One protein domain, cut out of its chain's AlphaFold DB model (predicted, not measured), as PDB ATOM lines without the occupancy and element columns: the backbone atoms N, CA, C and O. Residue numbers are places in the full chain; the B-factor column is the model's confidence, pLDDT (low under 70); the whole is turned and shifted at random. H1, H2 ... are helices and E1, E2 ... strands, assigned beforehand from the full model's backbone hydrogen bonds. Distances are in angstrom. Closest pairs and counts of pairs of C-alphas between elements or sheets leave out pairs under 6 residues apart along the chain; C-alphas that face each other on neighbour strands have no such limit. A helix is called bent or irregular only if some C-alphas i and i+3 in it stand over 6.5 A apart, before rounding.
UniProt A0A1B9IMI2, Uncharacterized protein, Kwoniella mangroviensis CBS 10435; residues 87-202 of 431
ATOM      1  N   HIS A  87     112.286 114.540 107.798       53.88
ATOM      2  CA  HIS A  87     112.797 114.311 109.154       53.88
ATOM      3  C   HIS A  87     114.191 113.659 109.222       53.88
ATOM      4  O   HIS A  87     114.830 113.720 110.273       53.88
ATOM      5  N   THR A  88     114.704 113.073 108.135       53.25
ATOM      6  CA  THR A  88     116.075 112.545 108.053       53.25
ATOM      7  C   THR A  88     117.122 113.601 107.677       53.25
ATOM      8  O   THR A  88     118.297 113.337 107.912       53.25
ATOM      9  N   CYS A  89     116.751 114.812 107.205       57.31
ATOM     10  CA  CYS A  89     117.735 115.908 107.009       57.31
ATOM     11  C   CYS A  89     118.253 116.482 108.350       57.31
ATOM     12  O   CYS A  89     119.233 117.225 108.376       57.31
ATOM     13  N   THR A  90     117.646 116.121 109.487       59.69
ATOM     14  CA  THR A  90     117.916 116.747 110.796       59.69
ATOM     15  C   THR A  90     119.381 116.740 111.243       59.69
ATOM     16  O   THR A  90     119.755 117.620 112.010       59.69
ATOM     17  N   SER A  91     120.230 115.832 110.749       67.81
ATOM     18  CA  SER A  91     121.666 115.815 111.079       67.81
ATOM     19  C   SER A  91     122.468 116.976 110.477       67.81
ATOM     20  O   SER A  91     123.521 117.314 111.011       67.81
ATOM     21  N   THR A  92     121.989 117.591 109.391       80.44
ATOM     22  CA  THR A  92     122.668 118.715 108.708       80.44
ATOM     23  C   THR A  92     121.925 120.041 108.846       80.44
ATOM     24  O   THR A  92     122.437 121.086 108.442       80.44
ATOM     25  N   CYS A  93     120.728 120.023 109.436       88.38
ATOM     26  CA  CYS A  93     119.984 121.237 109.726       88.38
ATOM     27  C   CYS A  93     120.657 122.033 110.847       88.38
ATOM     28  O   CYS A  93     120.979 121.485 111.901       88.38
ATOM     29  N   ARG A  94     120.776 123.350 110.670       90.25
ATOM     30  CA  ARG A  94     121.209 124.262 111.735       90.25
ATOM     31  C   ARG A  94     120.022 124.992 112.340       90.25
ATOM     32  O   ARG A  94     119.042 125.273 111.655       90.25
ATOM     33  N   ARG A  95     120.125 125.350 113.618       89.38
ATOM     34  CA  ARG A  95     119.152 126.238 114.255       89.38
ATOM     35  C   ARG A  95     119.290 127.644 113.679       89.38
ATOM     36  O   ARG A  95     120.394 128.179 113.597       89.38
ATOM     37  N   VAL A  96     118.161 128.215 113.290       86.81
ATOM     38  CA  VAL A  96     118.044 129.621 112.921       86.81
ATOM     39  C   VAL A  96     118.022 130.445 114.204       86.81
ATOM     40  O   VAL A  96     117.278 130.114 115.131       86.81
ATOM     41  N   ALA A  97     118.872 131.468 114.287       82.00
ATOM     42  CA  ALA A  97     119.093 132.207 115.532       82.00
ATOM     43  C   ALA A  97     118.733 133.692 115.433       82.00
ATOM     44  O   ALA A  97     118.457 134.310 116.460       82.00
ATOM     45  N   THR A  98     118.732 134.270 114.229       82.31
ATOM     46  CA  THR A  98     118.529 135.711 114.046       82.31
ATOM     47  C   THR A  98     117.159 136.026 113.452       82.31
ATOM     48  O   THR A  98     116.595 135.262 112.667       82.31
ATOM     49  N   THR A  99     116.623 137.199 113.799       78.56
ATOM     50  CA  THR A  99     115.324 137.689 113.304       78.56
ATOM     51  C   THR A  99     115.269 137.787 111.778       78.56
ATOM     52  O   THR A  99     114.254 137.461 111.158       78.56
ATOM     53  N   GLU A 100     116.379 138.182 111.158       81.06
ATOM     54  CA  GLU A 100     116.515 138.278 109.702       81.06
ATOM     55  C   GLU A 100     116.368 136.914 109.022       81.06
ATOM     56  O   GLU A 100     115.690 136.790 108.004       81.06
ATOM     57  N   GLU A 101     116.959 135.869 109.599       82.62
ATOM     58  CA  GLU A 101     116.839 134.515 109.070       82.62
ATOM     59  C   GLU A 101     115.425 133.952 109.256       82.62
ATOM     60  O   GLU A 101     114.912 133.297 108.350       82.62
ATOM     61  N   PHE A 102     114.749 134.254 110.373       81.06
ATOM     62  CA  PHE A 102     113.336 133.886 110.538       81.06
ATOM     63  C   PHE A 102     112.457 134.516 109.455       81.06
ATOM     64  O   PHE A 102     111.555 133.861 108.932       81.06
ATOM     65  N   THR A 103     112.765 135.758 109.073       79.06
ATOM     66  CA  THR A 103     112.030 136.477 108.026       79.06
ATOM     67  C   THR A 103     112.288 135.867 106.648       79.06
ATOM     68  O   THR A 103     111.352 135.720 105.866       79.06
ATOM     69  N   LYS A 104     113.523 135.427 106.360       82.50
ATOM     70  CA  LYS A 104     113.841 134.673 105.128       82.50
ATOM     71  C   LYS A 104     113.030 133.382 105.024       82.50
ATOM     72  O   LYS A 104     112.539 133.048 103.958       82.50
ATOM     73  N   CYS A 105     112.798 132.707 106.143       81.12
ATOM     74  CA  CYS A 105     111.942 131.525 106.199       81.12
ATOM     75  C   CYS A 105     110.425 131.812 106.081       81.12
ATOM     76  O   CYS A 105     109.629 130.886 106.241       81.12
ATOM     77  N   GLY A 106     110.002 133.069 105.883       75.75
ATOM     78  CA  GLY A 106     108.585 133.453 105.814       75.75
ATOM     79  C   GLY A 106     107.862 133.456 107.164       75.75
ATOM     80  O   GLY A 106     106.633 133.531 107.218       75.75
ATOM     81  N   TYR A 107     108.599 133.359 108.275       77.31
ATOM     82  CA  TYR A 107     108.000 133.311 109.602       77.31
ATOM     83  C   TYR A 107     107.879 134.691 110.219       77.31
ATOM     84  O   TYR A 107     108.828 135.471 110.272       77.31
ATOM     85  N   ILE A 108     106.702 134.945 110.778       76.25
ATOM     86  CA  ILE A 108     106.432 136.147 111.550       76.25
ATOM     87  C   ILE A 108     106.524 135.759 113.021       76.25
ATOM     88  O   ILE A 108     105.680 135.019 113.539       76.25
ATOM     89  N   ALA A 109     107.571 136.238 113.690       73.56
ATOM     90  CA  ALA A 109     107.642 136.209 115.141       73.56
ATOM     91  C   ALA A 109     106.596 137.192 115.673       73.56
ATOM     92  O   ALA A 109     106.706 138.399 115.457       73.56
ATOM     93  N   GLN A 110     105.563 136.680 116.333       68.44
ATOM     94  CA  GLN A 110     104.585 137.527 117.005       68.44
ATOM     95  C   GLN A 110     104.649 137.255 118.503       68.44
ATOM     96  O   GLN A 110     104.724 136.091 118.913       68.44
ATOM     97  N   PRO A 111     104.598 138.310 119.339       59.50
ATOM     98  CA  PRO A 111     104.290 138.133 120.741       59.50
ATOM     99  C   PRO A 111     102.996 137.340 120.848       59.50
ATOM    100  O   PRO A 111     102.070 137.520 120.051       59.50
ATOM    101  N   VAL A 112     102.954 136.468 121.843       56.97
ATOM    102  CA  VAL A 112     101.826 135.603 122.174       56.97
ATOM    103  C   VAL A 112     100.634 136.478 122.586       56.97
ATOM    104  O   VAL A 112     100.356 136.686 123.762       56.97
ATOM    105  N   SER A 113      99.952 137.064 121.606       51.94
ATOM    106  CA  SER A 113      98.733 137.835 121.803       51.94
ATOM    107  C   SER A 113      97.535 136.907 121.642       51.94
ATOM    108  O   SER A 113      97.597 135.900 120.934       51.94
ATOM    109  N   PHE A 114      96.485 137.207 122.405       51.00
ATOM    110  CA  PHE A 114      95.275 136.413 122.605       51.00
ATOM    111  C   PHE A 114      94.966 135.427 121.465       51.00
ATOM    112  O   PHE A 114      94.673 135.826 120.337       51.00
ATOM    113  N   TYR A 115      95.015 134.127 121.775       54.72
ATOM    114  CA  TYR A 115      94.684 133.062 120.833       54.72
ATOM    115  C   TYR A 115      93.269 133.285 120.289       54.72
ATOM    116  O   TYR A 115      92.280 133.048 120.987       54.72
ATOM    117  N   ARG A 116      93.156 133.751 119.041       57.41
ATOM    118  CA  ARG A 116      91.868 133.777 118.351       57.41
ATOM    119  C   ARG A 116      91.484 132.331 118.078       57.41
ATOM    120  O   ARG A 116      92.236 131.618 117.416       57.41
ATOM    121  N   ASN A 117      90.331 131.910 118.593       57.09
ATOM    122  CA  ASN A 117      89.746 130.611 118.280       57.09
ATOM    123  C   ASN A 117      89.477 130.557 116.769       57.09
ATOM    124  O   ASN A 117      88.435 130.999 116.293       57.09
ATOM    125  N   LYS A 118      90.454 130.074 116.003       63.06
ATOM    126  CA  LYS A 118      90.278 129.725 114.597       63.06
ATOM    127  C   LYS A 118      89.533 128.387 114.527       63.06
ATOM    128  O   LYS A 118      89.564 127.601 115.479       63.06
ATOM    129  N   ALA A 119      88.815 128.162 113.431       54.19
ATOM    130  CA  ALA A 119      88.030 126.951 113.247       54.19
ATOM    131  C   ALA A 119      88.948 125.717 113.211       54.19
ATOM    132  O   ALA A 119      89.903 125.634 112.437       54.19
ATOM    133  N   VAL A 120      88.654 124.740 114.064       58.25
ATOM    134  CA  VAL A 120      89.293 123.421 114.029       58.25
ATOM    135  C   VAL A 120      88.647 122.616 112.906       58.25
ATOM    136  O   VAL A 120      87.457 122.767 112.644       58.25
ATOM    137  N   TYR A 121      89.411 121.762 112.224       54.19
ATOM    138  CA  TYR A 121      88.832 120.885 111.206       54.19
ATOM    139  C   TYR A 121      87.809 119.920 111.827       54.19
ATOM    140  O   TYR A 121      88.176 119.086 112.658       54.19
ATOM    141  N   GLY A 122      86.566 119.981 111.340       64.19
ATOM    142  CA  GLY A 122      85.489 119.048 111.681       64.19
ATOM    143  C   GLY A 122      84.992 119.156 113.125       64.19
ATOM    144  O   GLY A 122      85.372 120.057 113.866       64.19
ATOM    145  N   ASN A 123      84.144 118.204 113.523       68.56
ATOM    146  CA  ASN A 123      83.669 118.095 114.901       68.56
ATOM    147  C   ASN A 123      84.828 117.605 115.789       68.56
ATOM    148  O   ASN A 123      85.317 116.484 115.590       68.56
ATOM    149  N   PRO A 124      85.331 118.426 116.728       68.00
ATOM    150  CA  PRO A 124      86.444 118.022 117.567       68.00
ATOM    151  C   PRO A 124      85.968 116.946 118.550       68.00
ATOM    152  O   PRO A 124      84.975 117.118 119.248       68.00
ATOM    153  N   THR A 125      86.681 115.821 118.607       75.88
ATOM    154  CA  THR A 125      86.477 114.826 119.665       75.88
ATOM    155  C   THR A 125      86.938 115.410 121.007       75.88
ATOM    156  O   THR A 125      87.832 116.263 121.003       75.88
ATOM    157  N   PRO A 126      86.413 114.949 122.157       76.62
ATOM    158  CA  PRO A 126      86.831 115.446 123.473       76.62
ATOM    159  C   PRO A 126      88.357 115.439 123.673       76.62
ATOM    160  O   PRO A 126      88.934 116.437 124.099       76.62
ATOM    161  N   SER A 127      89.033 114.374 123.229       75.31
ATOM    162  CA  SER A 127      90.501 114.270 123.253       75.31
ATOM    163  C   SER A 127      91.206 115.370 122.434       75.31
ATOM    164  O   SER A 127      92.213 115.929 122.872       75.31
ATOM    165  N   LYS A 128      90.665 115.751 121.263       74.94
ATOM    166  CA  LYS A 128      91.211 116.858 120.451       74.94
ATOM    167  C   LYS A 128      91.026 118.203 121.147       74.94
ATOM    168  O   LYS A 128      91.942 119.023 121.103       74.94
ATOM    169  N   VAL A 129      89.868 118.428 121.775       76.06
ATOM    170  CA  VAL A 129      89.598 119.652 122.548       76.06
ATOM    171  C   VAL A 129      90.595 119.764 123.698       76.06
ATOM    172  O   VAL A 129      91.302 120.763 123.781       76.06
ATOM    173  N   GLN A 130      90.766 118.701 124.488       79.81
ATOM    174  CA  GLN A 130      91.717 118.676 125.601       79.81
ATOM    175  C   GLN A 130      93.163 118.924 125.139       79.81
ATOM    176  O   GLN A 130      93.894 119.698 125.755       79.81
ATOM    177  N   ALA A 131      93.586 118.319 124.024       76.62
ATOM    178  CA  ALA A 131      94.925 118.535 123.481       76.62
ATOM    179  C   ALA A 131      95.139 119.977 122.985       76.62
ATOM    180  O   ALA A 131      96.235 120.529 123.128       76.62
ATOM    181  N   MET A 132      94.104 120.606 122.417       74.69
ATOM    182  CA  MET A 132      94.152 122.027 122.077       74.69
ATOM    183  C   MET A 132      94.203 122.910 123.317       74.69
ATOM    184  O   MET A 132      95.006 123.839 123.347       74.69
ATOM    185  N   ASP A 133      93.387 122.625 124.331       79.06
ATOM    186  CA  ASP A 133      93.357 123.387 125.578       79.06
ATOM    187  C   ASP A 133      94.695 123.295 126.312       79.06
ATOM    188  O   ASP A 133      95.209 124.306 126.791       79.06
ATOM    189  N   TRP A 134      95.332 122.122 126.299       81.81
ATOM    190  CA  TRP A 134      96.684 121.945 126.818       81.81
ATOM    191  C   TRP A 134      97.704 122.816 126.073       81.81
ATOM    192  O   TRP A 134      98.472 123.550 126.697       81.81
ATOM    193  N   MET A 135      97.682 122.814 124.735       77.69
ATOM    194  CA  MET A 135      98.571 123.672 123.940       77.69
ATOM    195  C   MET A 135      98.267 125.161 124.119       77.69
ATOM    196  O   MET A 135      99.192 125.969 124.113       77.69
ATOM    197  N   LYS A 136      97.000 125.533 124.309       76.31
ATOM    198  CA  LYS A 136      96.573 126.909 124.581       76.31
ATOM    199  C   LYS A 136      97.039 127.372 125.960       76.31
ATOM    200  O   LYS A 136      97.569 128.472 126.074       76.31
ATOM    201  N   SER A 137      96.910 126.529 126.984       80.94
ATOM    202  CA  SER A 137      97.449 126.782 128.325       80.94
ATOM    203  C   SER A 137      98.971 126.934 128.281       80.94
ATOM    204  O   SER A 137      99.534 127.887 128.820       80.94
ATOM    205  N   ARG A 138      99.652 126.068 127.522       79.75
ATOM    206  CA  ARG A 138     101.099 126.153 127.296       79.75
ATOM    207  C   ARG A 138     101.503 127.432 126.553       79.75
ATOM    208  O   ARG A 138     102.463 128.078 126.961       79.75
ATOM    209  N   PHE A 139     100.753 127.824 125.521       76.19
ATOM    210  CA  PHE A 139     100.905 129.098 124.807       76.19
ATOM    211  C   PHE A 139     100.778 130.276 125.775       76.19
ATOM    212  O   PHE A 139     101.676 131.105 125.847       76.19
ATOM    213  N   GLN A 140      99.733 130.307 126.602       76.56
ATOM    214  CA  GLN A 140      99.529 131.351 127.613       76.56
ATOM    215  C   GLN A 140     100.625 131.381 128.689       76.56
ATOM    216  O   GLN A 140     101.018 132.459 129.129       76.56
ATOM    217  N   SER A 141     101.134 130.220 129.107       82.00
ATOM    218  CA  SER A 141     102.253 130.119 130.051       82.00
ATOM    219  C   SER A 141     103.548 130.673 129.453       82.00
ATOM    220  O   SER A 141     104.258 131.436 130.108       82.00
ATOM    221  N   ASP A 142     103.828 130.364 128.184       79.50
ATOM    222  CA  ASP A 142     104.965 130.938 127.463       79.50
ATOM    223  C   ASP A 142     104.796 132.448 127.238       79.50
ATOM    224  O   ASP A 142     105.790 133.162 127.292       79.50
ATOM    225  N   ALA A 143     103.567 132.953 127.065       71.88
ATOM    226  CA  ALA A 143     103.279 134.391 126.948       71.88
ATOM    227  C   ALA A 143     103.828 135.206 128.125       71.88
ATOM    228  O   ALA A 143     104.223 136.356 127.966       71.88
ATOM    229  N   ARG A 144     103.830 134.606 129.322       76.12
ATOM    230  CA  ARG A 144     104.324 135.238 130.552       76.12
ATOM    231  C   ARG A 144     105.852 135.265 130.622       76.12
ATOM    232  O   ARG A 144     106.399 135.899 131.518       76.12
ATOM    233  N   LYS A 145     106.544 134.569 129.715       79.88
ATOM    234  CA  LYS A 145     108.004 134.464 129.680       79.88
ATOM    235  C   LYS A 145     108.545 135.365 128.561       79.88
ATOM    236  O   LYS A 145     108.368 135.031 127.392       79.88
ATOM    237  N   PRO A 146     109.264 136.455 128.880       65.19
ATOM    238  CA  PRO A 146     109.697 137.442 127.885       65.19
ATOM    239  C   PRO A 146     110.678 136.887 126.834       65.19
ATOM    240  O   PRO A 146     110.842 137.477 125.775       65.19
ATOM    241  N   SER A 147     111.309 135.737 127.096       69.88
ATOM    242  CA  SER A 147     112.256 135.069 126.193       69.88
ATOM    243  C   SER A 147     111.627 134.042 125.247       69.88
ATOM    244  O   SER A 147     112.334 133.452 124.427       69.88
ATOM    245  N   ARG A 148     110.322 133.754 125.360       76.00
ATOM    246  CA  ARG A 148     109.672 132.721 124.544       76.00
ATOM    247  C   ARG A 148     109.003 133.350 123.328       76.00
ATOM    248  O   ARG A 148     108.044 134.101 123.446       76.00
ATOM    249  N   VAL A 149     109.493 132.977 122.149       74.94
ATOM    250  CA  VAL A 149     108.930 133.393 120.862       74.94
ATOM    251  C   VAL A 149     108.129 132.241 120.268       74.94
ATOM    252  O   VAL A 149     108.560 131.086 120.300       74.94
ATOM    253  N   TRP A 150     106.958 132.571 119.733       83.50
ATOM    254  CA  TRP A 150     106.180 131.685 118.880       83.50
ATOM    255  C   TRP A 150     106.157 132.262 117.472       83.50
ATOM    256  O   TRP A 150     106.200 133.478 117.269       83.50
ATOM    257  N   TYR A 151     106.101 131.371 116.495       84.25
ATOM    258  CA  TYR A 151     106.209 131.740 115.095       84.25
ATOM    259  C   TYR A 151     104.918 131.412 114.373       84.25
ATOM    260  O   TYR A 151     104.295 130.376 114.608       84.25
ATOM    261  N   HIS A 152     104.532 132.295 113.466       82.56
ATOM    262  CA  HIS A 152     103.352 132.134 112.639       82.56
ATOM    263  C   HIS A 152     103.753 132.105 111.174       82.56
ATOM    264  O   HIS A 152     104.707 132.767 110.769       82.56
ATOM    265  N   HIS A 153     102.977 131.368 110.385       79.50
ATOM    266  CA  HIS A 153     103.058 131.435 108.938       79.50
ATOM    267  C   HIS A 153     101.667 131.715 108.358       79.50
ATOM    268  O   HIS A 153     100.746 130.955 108.660       79.50
ATOM    269  N   PRO A 154     101.475 132.775 107.554       76.69
ATOM    270  CA  PRO A 154     100.151 133.168 107.067       76.69
ATOM    271  C   PRO A 154      99.515 132.099 106.168       76.69
ATOM    272  O   PRO A 154      98.339 131.781 106.338       76.69
ATOM    273  N   ASP A 155     100.310 131.486 105.289       82.75
ATOM    274  CA  ASP A 155      99.790 130.583 104.252       82.75
ATOM    275  C   ASP A 155      99.625 129.127 104.712       82.75
ATOM    276  O   ASP A 155      98.976 128.326 104.043       82.75
ATOM    277  N   TYR A 156     100.186 128.762 105.870       85.31
ATOM    278  CA  TYR A 156     100.199 127.377 106.337       85.31
ATOM    279  C   TYR A 156      99.536 127.238 107.692       85.31
ATOM    280  O   TYR A 156      99.603 128.115 108.551       85.31
ATOM    281  N   CYS A 157      98.908 126.080 107.896       82.44
ATOM    282  CA  CYS A 157      98.196 125.766 109.130       82.44
ATOM    283  C   CYS A 157      97.184 126.853 109.526       82.44
ATOM    284  O   CYS A 157      96.958 127.035 110.716       82.44
ATOM    285  N   GLU A 158      96.632 127.599 108.558       80.88
ATOM    286  CA  GLU A 158      95.713 128.729 108.773       80.88
ATOM    287  C   GLU A 158      96.260 129.789 109.747       80.88
ATOM    288  O   GLU A 158      95.507 130.441 110.471       80.88
ATOM    289  N   GLY A 159      97.585 129.946 109.830       78.81
ATOM    290  CA  GLY A 159      98.238 130.887 110.738       78.81
ATOM    291  C   GLY A 159      98.129 130.525 112.218       78.81
ATOM    292  O   GLY A 159      98.167 131.424 113.064       78.81
ATOM    293  N   TYR A 160      97.928 129.248 112.553       81.69
ATOM    294  CA  TYR A 160      98.112 128.780 113.926       81.69
ATOM    295  C   TYR A 160      99.597 128.840 114.306       81.69
ATOM    296  O   TYR A 160     100.444 128.483 113.485       81.69
ATOM    297  N   PRO A 161      99.919 129.249 115.543       82.69
ATOM    298  CA  PRO A 161     101.300 129.376 115.975       82.69
ATOM    299  C   PRO A 161     102.002 128.014 116.061       82.69
ATOM    300  O   PRO A 161     101.410 126.999 116.453       82.69
ATOM    301  N   CYS A 162     103.288 128.019 115.731       83.44
ATOM    302  CA  CYS A 162     104.240 126.942 115.958       83.44
ATOM    303  C   CYS A 162     105.180 127.334 117.096       83.44
ATOM    304  O   CYS A 162     105.665 128.468 117.161       83.44
ATOM    305  N   ARG A 163     105.439 126.381 117.992       77.94
ATOM    306  CA  ARG A 163     106.421 126.531 119.062       77.94
ATOM    307  C   ARG A 163     107.753 125.937 118.622       77.94
ATOM    308  O   ARG A 163     107.805 124.981 117.852       77.94
ATOM    309  N   GLY A 164     108.822 126.467 119.199       79.81
ATOM    310  CA  GLY A 164     110.131 125.838 119.169       79.81
ATOM    311  C   GLY A 164     111.042 126.419 118.106       79.81
ATOM    312  O   GLY A 164     110.789 127.474 117.531       79.81
ATOM    313  N   ASP A 165     112.150 125.722 117.913       85.06
ATOM    314  CA  ASP A 165     113.229 126.192 117.066       85.06
ATOM    315  C   ASP A 165     112.874 126.033 115.595       85.06
ATOM    316  O   ASP A 165     112.309 125.013 115.185       85.06
ATOM    317  N   ILE A 166     113.255 127.032 114.808       87.62
ATOM    318  CA  ILE A 166     113.271 126.922 113.357       87.62
ATOM    319  C   ILE A 166     114.631 126.357 112.967       87.62
ATOM    320  O   ILE A 166     115.679 126.820 113.426       87.62
ATOM    321  N   LEU A 167     114.606 125.318 112.149       89.81
ATOM    322  CA  LEU A 167     115.776 124.636 111.632       89.81
ATOM    323  C   LEU A 167     115.885 124.933 110.143       89.81
ATOM    324  O   LEU A 167     114.924 124.724 109.417       89.81
ATOM    325  N   TYR A 168     117.044 125.371 109.680       91.31
ATOM    326  CA  TYR A 168     117.330 125.535 108.261       91.31
ATOM    327  C   TYR A 168     118.198 124.370 107.779       91.31
ATOM    328  O   TYR A 168     119.283 124.137 108.320       91.31
ATOM    329  N   CYS A 169     117.708 123.621 106.790       90.00
ATOM    330  CA  CYS A 169     118.433 122.547 106.108       90.00
ATOM    331  C   CYS A 169     119.058 123.140 104.832       90.00
ATOM    332  O   CYS A 169     118.318 123.372 103.876       90.00
ATOM    333  N   PRO A 170     120.386 123.349 104.763       87.12
ATOM    334  CA  PRO A 170     121.033 123.895 103.566       87.12
ATOM    335  C   PRO A 170     120.984 122.929 102.373       87.12
ATOM    336  O   PRO A 170     121.050 123.358 101.231       87.12
ATOM    337  N   VAL A 171     120.848 121.622 102.625       88.00
ATOM    338  CA  VAL A 171     120.771 120.594 101.572       88.00
ATOM    339  C   VAL A 171     119.442 120.658 100.816       88.00
ATOM    340  O   VAL A 171     119.404 120.425  99.614       88.00
ATOM    341  N   LEU A 172     118.352 120.951 101.528       87.31
ATOM    342  CA  LEU A 172     117.008 121.055 100.955       87.31
ATOM    343  C   LEU A 172     116.604 122.501 100.660       87.31
ATOM    344  O   LEU A 172     115.541 122.704 100.085       87.31
ATOM    345  N   ASP A 173     117.414 123.463 101.105       88.62
ATOM    346  CA  ASP A 173     117.137 124.900 101.109       88.62
ATOM    347  C   ASP A 173     115.757 125.253 101.686       88.62
ATOM    348  O   ASP A 173     114.919 125.938 101.094       88.62
ATOM    349  N   LYS A 174     115.482 124.679 102.860       90.50
ATOM    350  CA  LYS A 174     114.183 124.786 103.523       90.50
ATOM    351  C   LYS A 174     114.308 125.019 105.013       90.50
ATOM    352  O   LYS A 174     115.199 124.482 105.677       90.50
ATOM    353  N   CYS A 175     113.337 125.751 105.544       89.75
ATOM    354  CA  CYS A 175     113.133 125.943 106.966       89.75
ATOM    355  C   CYS A 175     112.046 125.009 107.501       89.75
ATOM    356  O   CYS A 175     110.983 124.858 106.908       89.75
ATOM    357  N   PHE A 176     112.300 124.406 108.653       88.50
ATOM    358  CA  PHE A 176     111.417 123.462 109.322       88.50
ATOM    359  C   PHE A 176     111.152 123.938 110.739       88.50
ATOM    360  O   PHE A 176     112.055 124.441 111.408       88.50
ATOM    361  N   PHE A 177     109.952 123.689 111.250       87.00
ATOM    362  CA  PHE A 177     109.746 123.738 112.690       87.00
ATOM    363  C   PHE A 177     110.172 122.441 113.351       87.00
ATOM    364  O   PHE A 177     109.855 121.348 112.886       87.00
ATOM    365  N   LYS A 178     110.818 122.577 114.508       85.38
ATOM    366  CA  LYS A 178     111.124 121.448 115.383       85.38
ATOM    367  C   LYS A 178     109.876 120.825 116.014       85.38
ATOM    368  O   LYS A 178     109.893 119.641 116.333       85.38
ATOM    369  N   GLU A 179     108.804 121.594 116.206       86.25
ATOM    370  CA  GLU A 179     107.531 121.102 116.746       86.25
ATOM    371  C   GLU A 179     106.361 121.418 115.803       86.25
ATOM    372  O   GLU A 179     106.421 122.298 114.948       86.25
ATOM    373  N   ARG A 180     105.265 120.672 115.956       86.31
ATOM    374  CA  ARG A 180     104.036 120.890 115.181       86.31
ATOM    375  C   ARG A 180     103.324 122.163 115.646       86.31
ATOM    376  O   ARG A 180     103.408 122.535 116.815       86.31
ATOM    377  N   CYS A 181     102.543 122.776 114.756       85.00
ATOM    378  CA  CYS A 181     101.652 123.872 115.139       85.00
ATOM    379  C   CYS A 181     100.572 123.404 116.129       85.00
ATOM    380  O   CYS A 181     100.230 122.217 116.171       85.00
ATOM    381  N   VAL A 182      99.976 124.344 116.872       82.31
ATOM    382  CA  VAL A 182      98.900 124.054 117.846       82.31
ATOM    383  C   VAL A 182      97.777 123.216 117.225       82.31
ATOM    384  O   VAL A 182      97.338 122.227 117.814       82.31
ATOM    385  N   LYS A 183      97.365 123.560 115.998       82.25
ATOM    386  CA  LYS A 183      96.299 122.865 115.266       82.25
ATOM    387  C   LYS A 183      96.615 121.386 115.037       82.25
ATOM    388  O   LYS A 183      95.807 120.511 115.336       82.25
ATOM    389  N   HIS A 184      97.796 121.100 114.497       84.88
ATOM    390  CA  HIS A 184      98.177 119.745 114.102       84.88
ATOM    391  C   HIS A 184      98.720 118.910 115.262       84.88
ATOM    392  O   HIS A 184      98.687 117.681 115.188       84.88
ATOM    393  N   TYR A 185      99.174 119.548 116.343       81.94
ATOM    394  CA  TYR A 185      99.497 118.856 117.583       81.94
ATOM    395  C   TYR A 185      98.261 118.141 118.143       81.94
ATOM    396  O   TYR A 185      98.298 116.927 118.348       81.94
ATOM    397  N   ALA A 186      97.146 118.864 118.287       72.31
ATOM    398  CA  ALA A 186      95.901 118.315 118.823       72.31
ATOM    399  C   ALA A 186      95.295 117.212 117.943       72.31
ATOM    400  O   ALA A 186      94.716 116.250 118.437       72.31
ATOM    401  N   MET A 187      95.479 117.315 116.627       72.69
ATOM    402  CA  MET A 187      94.977 116.326 115.674       72.69
ATOM    403  C   MET A 187      95.818 115.046 115.620       72.69
ATOM    404  O   MET A 187      95.438 114.117 114.910       72.69
ATOM    405  N   ARG A 188      96.992 115.011 116.274       69.81
ATOM    406  CA  ARG A 188      98.046 113.988 116.108       69.81
ATOM    407  C   ARG A 188      98.474 113.743 114.651       69.81
ATOM    408  O   ARG A 188      99.348 112.915 114.406       69.81
ATOM    409  N   SER A 189      97.943 114.499 113.692       69.25
ATOM    410  CA  SER A 189      98.199 114.368 112.266       69.25
ATOM    411  C   SER A 189      99.556 114.977 111.960       69.25
ATOM    412  O   SER A 189      99.655 116.156 111.611       69.25
ATOM    413  N   ARG A 190     100.612 114.179 112.151       67.12
ATOM    414  CA  ARG A 190     101.980 114.599 111.858       67.12
ATOM    415  C   ARG A 190     102.036 115.154 110.446       67.12
ATOM    416  O   ARG A 190     102.353 116.325 110.308       67.12
ATOM    417  N   GLU A 191     101.595 114.365 109.473       75.75
ATOM    418  CA  GLU A 191     101.707 114.573 108.021       75.75
ATOM    419  C   GLU A 191     101.073 115.867 107.495       75.75
ATOM    420  O   GLU A 191     101.543 116.422 106.514       75.75
ATOM    421  N   ARG A 192     100.067 116.418 108.181       82.50
ATOM    422  CA  ARG A 192      99.343 117.608 107.697       82.50
ATOM    423  C   ARG A 192     100.025 118.934 108.031       82.50
ATOM    424  O   ARG A 192      99.669 119.975 107.485       82.50
ATOM    425  N   CYS A 193     100.999 118.927 108.942       86.44
ATOM    426  CA  CYS A 193     101.724 120.134 109.314       86.44
ATOM    427  C   CYS A 193     102.881 120.380 108.338       86.44
ATOM    428  O   CYS A 193     104.019 120.031 108.640       86.44
ATOM    429  N   VAL A 194     102.585 121.001 107.192       88.31
ATOM    430  CA  VAL A 194     103.569 121.314 106.132       88.31
ATOM    431  C   VAL A 194     104.839 121.986 106.683       88.31
ATOM    432  O   VAL A 194     105.922 121.464 106.437       88.31
ATOM    433  N   PRO A 195     104.773 123.035 107.534       88.06
ATOM    434  CA  PRO A 195     105.983 123.659 108.082       88.06
ATOM    435  C   PRO A 195     106.851 122.735 108.954       88.06
ATOM    436  O   PRO A 195     108.030 123.000 109.156       88.06
ATOM    437  N   PHE A 196     106.268 121.672 109.512       87.69
ATOM    438  CA  PHE A 196     106.968 120.703 110.353       87.69
ATOM    439  C   PHE A 196     107.473 119.496 109.551       87.69
ATOM    440  O   PHE A 196     108.546 118.983 109.853       87.69
ATOM    441  N   ASN A 197     106.724 119.012 108.552       87.62
ATOM    442  CA  ASN A 197     107.205 117.917 107.705       87.62
ATOM    443  C   ASN A 197     107.948 118.433 106.497       87.62
ATOM    444  O   ASN A 197     109.128 118.165 106.382       87.62
ATOM    445  N   ASP A 198     107.283 119.126 105.589       88.19
ATOM    446  CA  ASP A 198     107.815 119.346 104.243       88.19
ATOM    447  C   ASP A 198     108.814 120.497 104.199       88.19
ATOM    448  O   ASP A 198     109.630 120.571 103.274       88.19
ATOM    449  N   GLY A 199     108.757 121.358 105.217       87.56
ATOM    450  CA  GLY A 199     109.540 122.576 105.317       87.56
ATOM    451  C   GLY A 199     109.078 123.631 104.320       87.56
ATOM    452  O   GLY A 199     108.396 123.348 103.334       87.56
ATOM    453  N   LEU A 200     109.445 124.872 104.593       88.06
ATOM    454  CA  LEU A 200     109.136 126.026 103.765       88.06
ATOM    455  C   LEU A 200     110.390 126.451 103.023       88.06
ATOM    456  O   LEU A 200     111.466 126.460 103.615       88.06
ATOM    457  N   GLN A 201     110.262 126.783 101.742       87.62
ATOM    458  CA  GLN A 201     111.387 127.350 101.003       87.62
ATOM    459  C   GLN A 201     111.804 128.676 101.639       87.62
ATOM    460  O   GLN A 201     110.961 129.460 102.070       87.62
ATOM    461  N   SER A 202     113.113 128.909 101.716       79.44
ATOM    462  CA  SER A 202     113.690 130.137 102.279       79.44
ATOM    463  C   SER A 202     113.625 131.339 101.323       79.44
ATOM    464  O   SER A 202     114.167 132.406 101.617       79.44
TER     465      SER A 202
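AT A GLANCE: This is residues 87 to 202 of the 431 residues of an uncharacterized protein of Kwoniella mangroviensis CBS 10435 (UniProt A0A1B9IMI2). A long helix, H3, lies at one end of a body made of short strand pairs, small helices and loops, and the antiparallel hairpin of E3 and E4 lies toward the other end, with the small strand pair E1 and E2 between them. The unnamed stretch 111 to 125 runs from E1 out to the start of H3, and H3 folds back toward E2; H4 packs on residues 128 to 136 of H3, and H5 packs on E4. The printed part has 116 residues, with five named helices and four named strands in the order H1 H2 E1 H3 E2 E3 E4 H4 H5. The class is mixed, helices and strands, though the named elements hold only 52 of the 116 residues. The whole is compact, with a radius of gyration of the C-alphas of 14.0 A and spans of 41 by 31 by 23 A.

HOW THE PARTS SIT: H1, residues 87 to 91, has its closest C-alpha to E3, residues 166 to 169, at Cys 89, 6.7 A from that of Cys 169. For H2, residues 99 to 104, and E1, residues 108 to 110, the closest C-alphas are those of Phe 102 and Ile 108, 7.3 A apart. E1 and E2, residues 150 to 152, are antiparallel neighbours at 134 degrees, with N 108 and O 152 at 3.0 A. H3, residues 126 to 143, touches H4, residues 182 to 186, and the closest C-alphas are those of Ala 131 and Ala 186, 4.8 A apart. E3 and E4, residues 174 to 177, form an antiparallel hairpin at 147 degrees, with N 167 and O 176 at 2.8 A. Residues 94 to 95 pair with 167 to 168 of E3, and residues 200 to 201 with 174 to 175 of E4, both antiparallel. For E4 and H5, residues 194 to 197, the closest C-alphas are those of Phe 177 and Phe 196, 4.7 A apart. H3 is apart from E3, E4 and H5. Every O i to N i+4 pair is within hydrogen-bond range in H2, H3 and H4; H1 has 0 of 1, and 0 of 2 O i to N i+3 pairs, while H5 is too short for an i+4 pair.

IN THESE COORDINATES: H1 begins at C-alpha 87, (112.797, 114.311, 109.154), and is irregular, with C-alphas 88 and 91 7.1 A apart. H3 runs 25.3 A from C-alpha 126 at (86.831, 115.446, 123.473) to C-alpha 143. E3 is 9.9 A long and E4 10.2 A. H5 ends at C-alpha 197, (107.205, 117.917, 107.705).

THE WHOLE: The two C-alphas farthest apart are those of Pro 126 and Val 171, 40.7 A. The printed part has no cut. The long links are E1 to H3 and E2 to E3. The mean pLDDT of the printed part is 77.5, and 25 residues are under 70: residues 87 to 91, 110 to 124, 146 to 147 and 188 to 190.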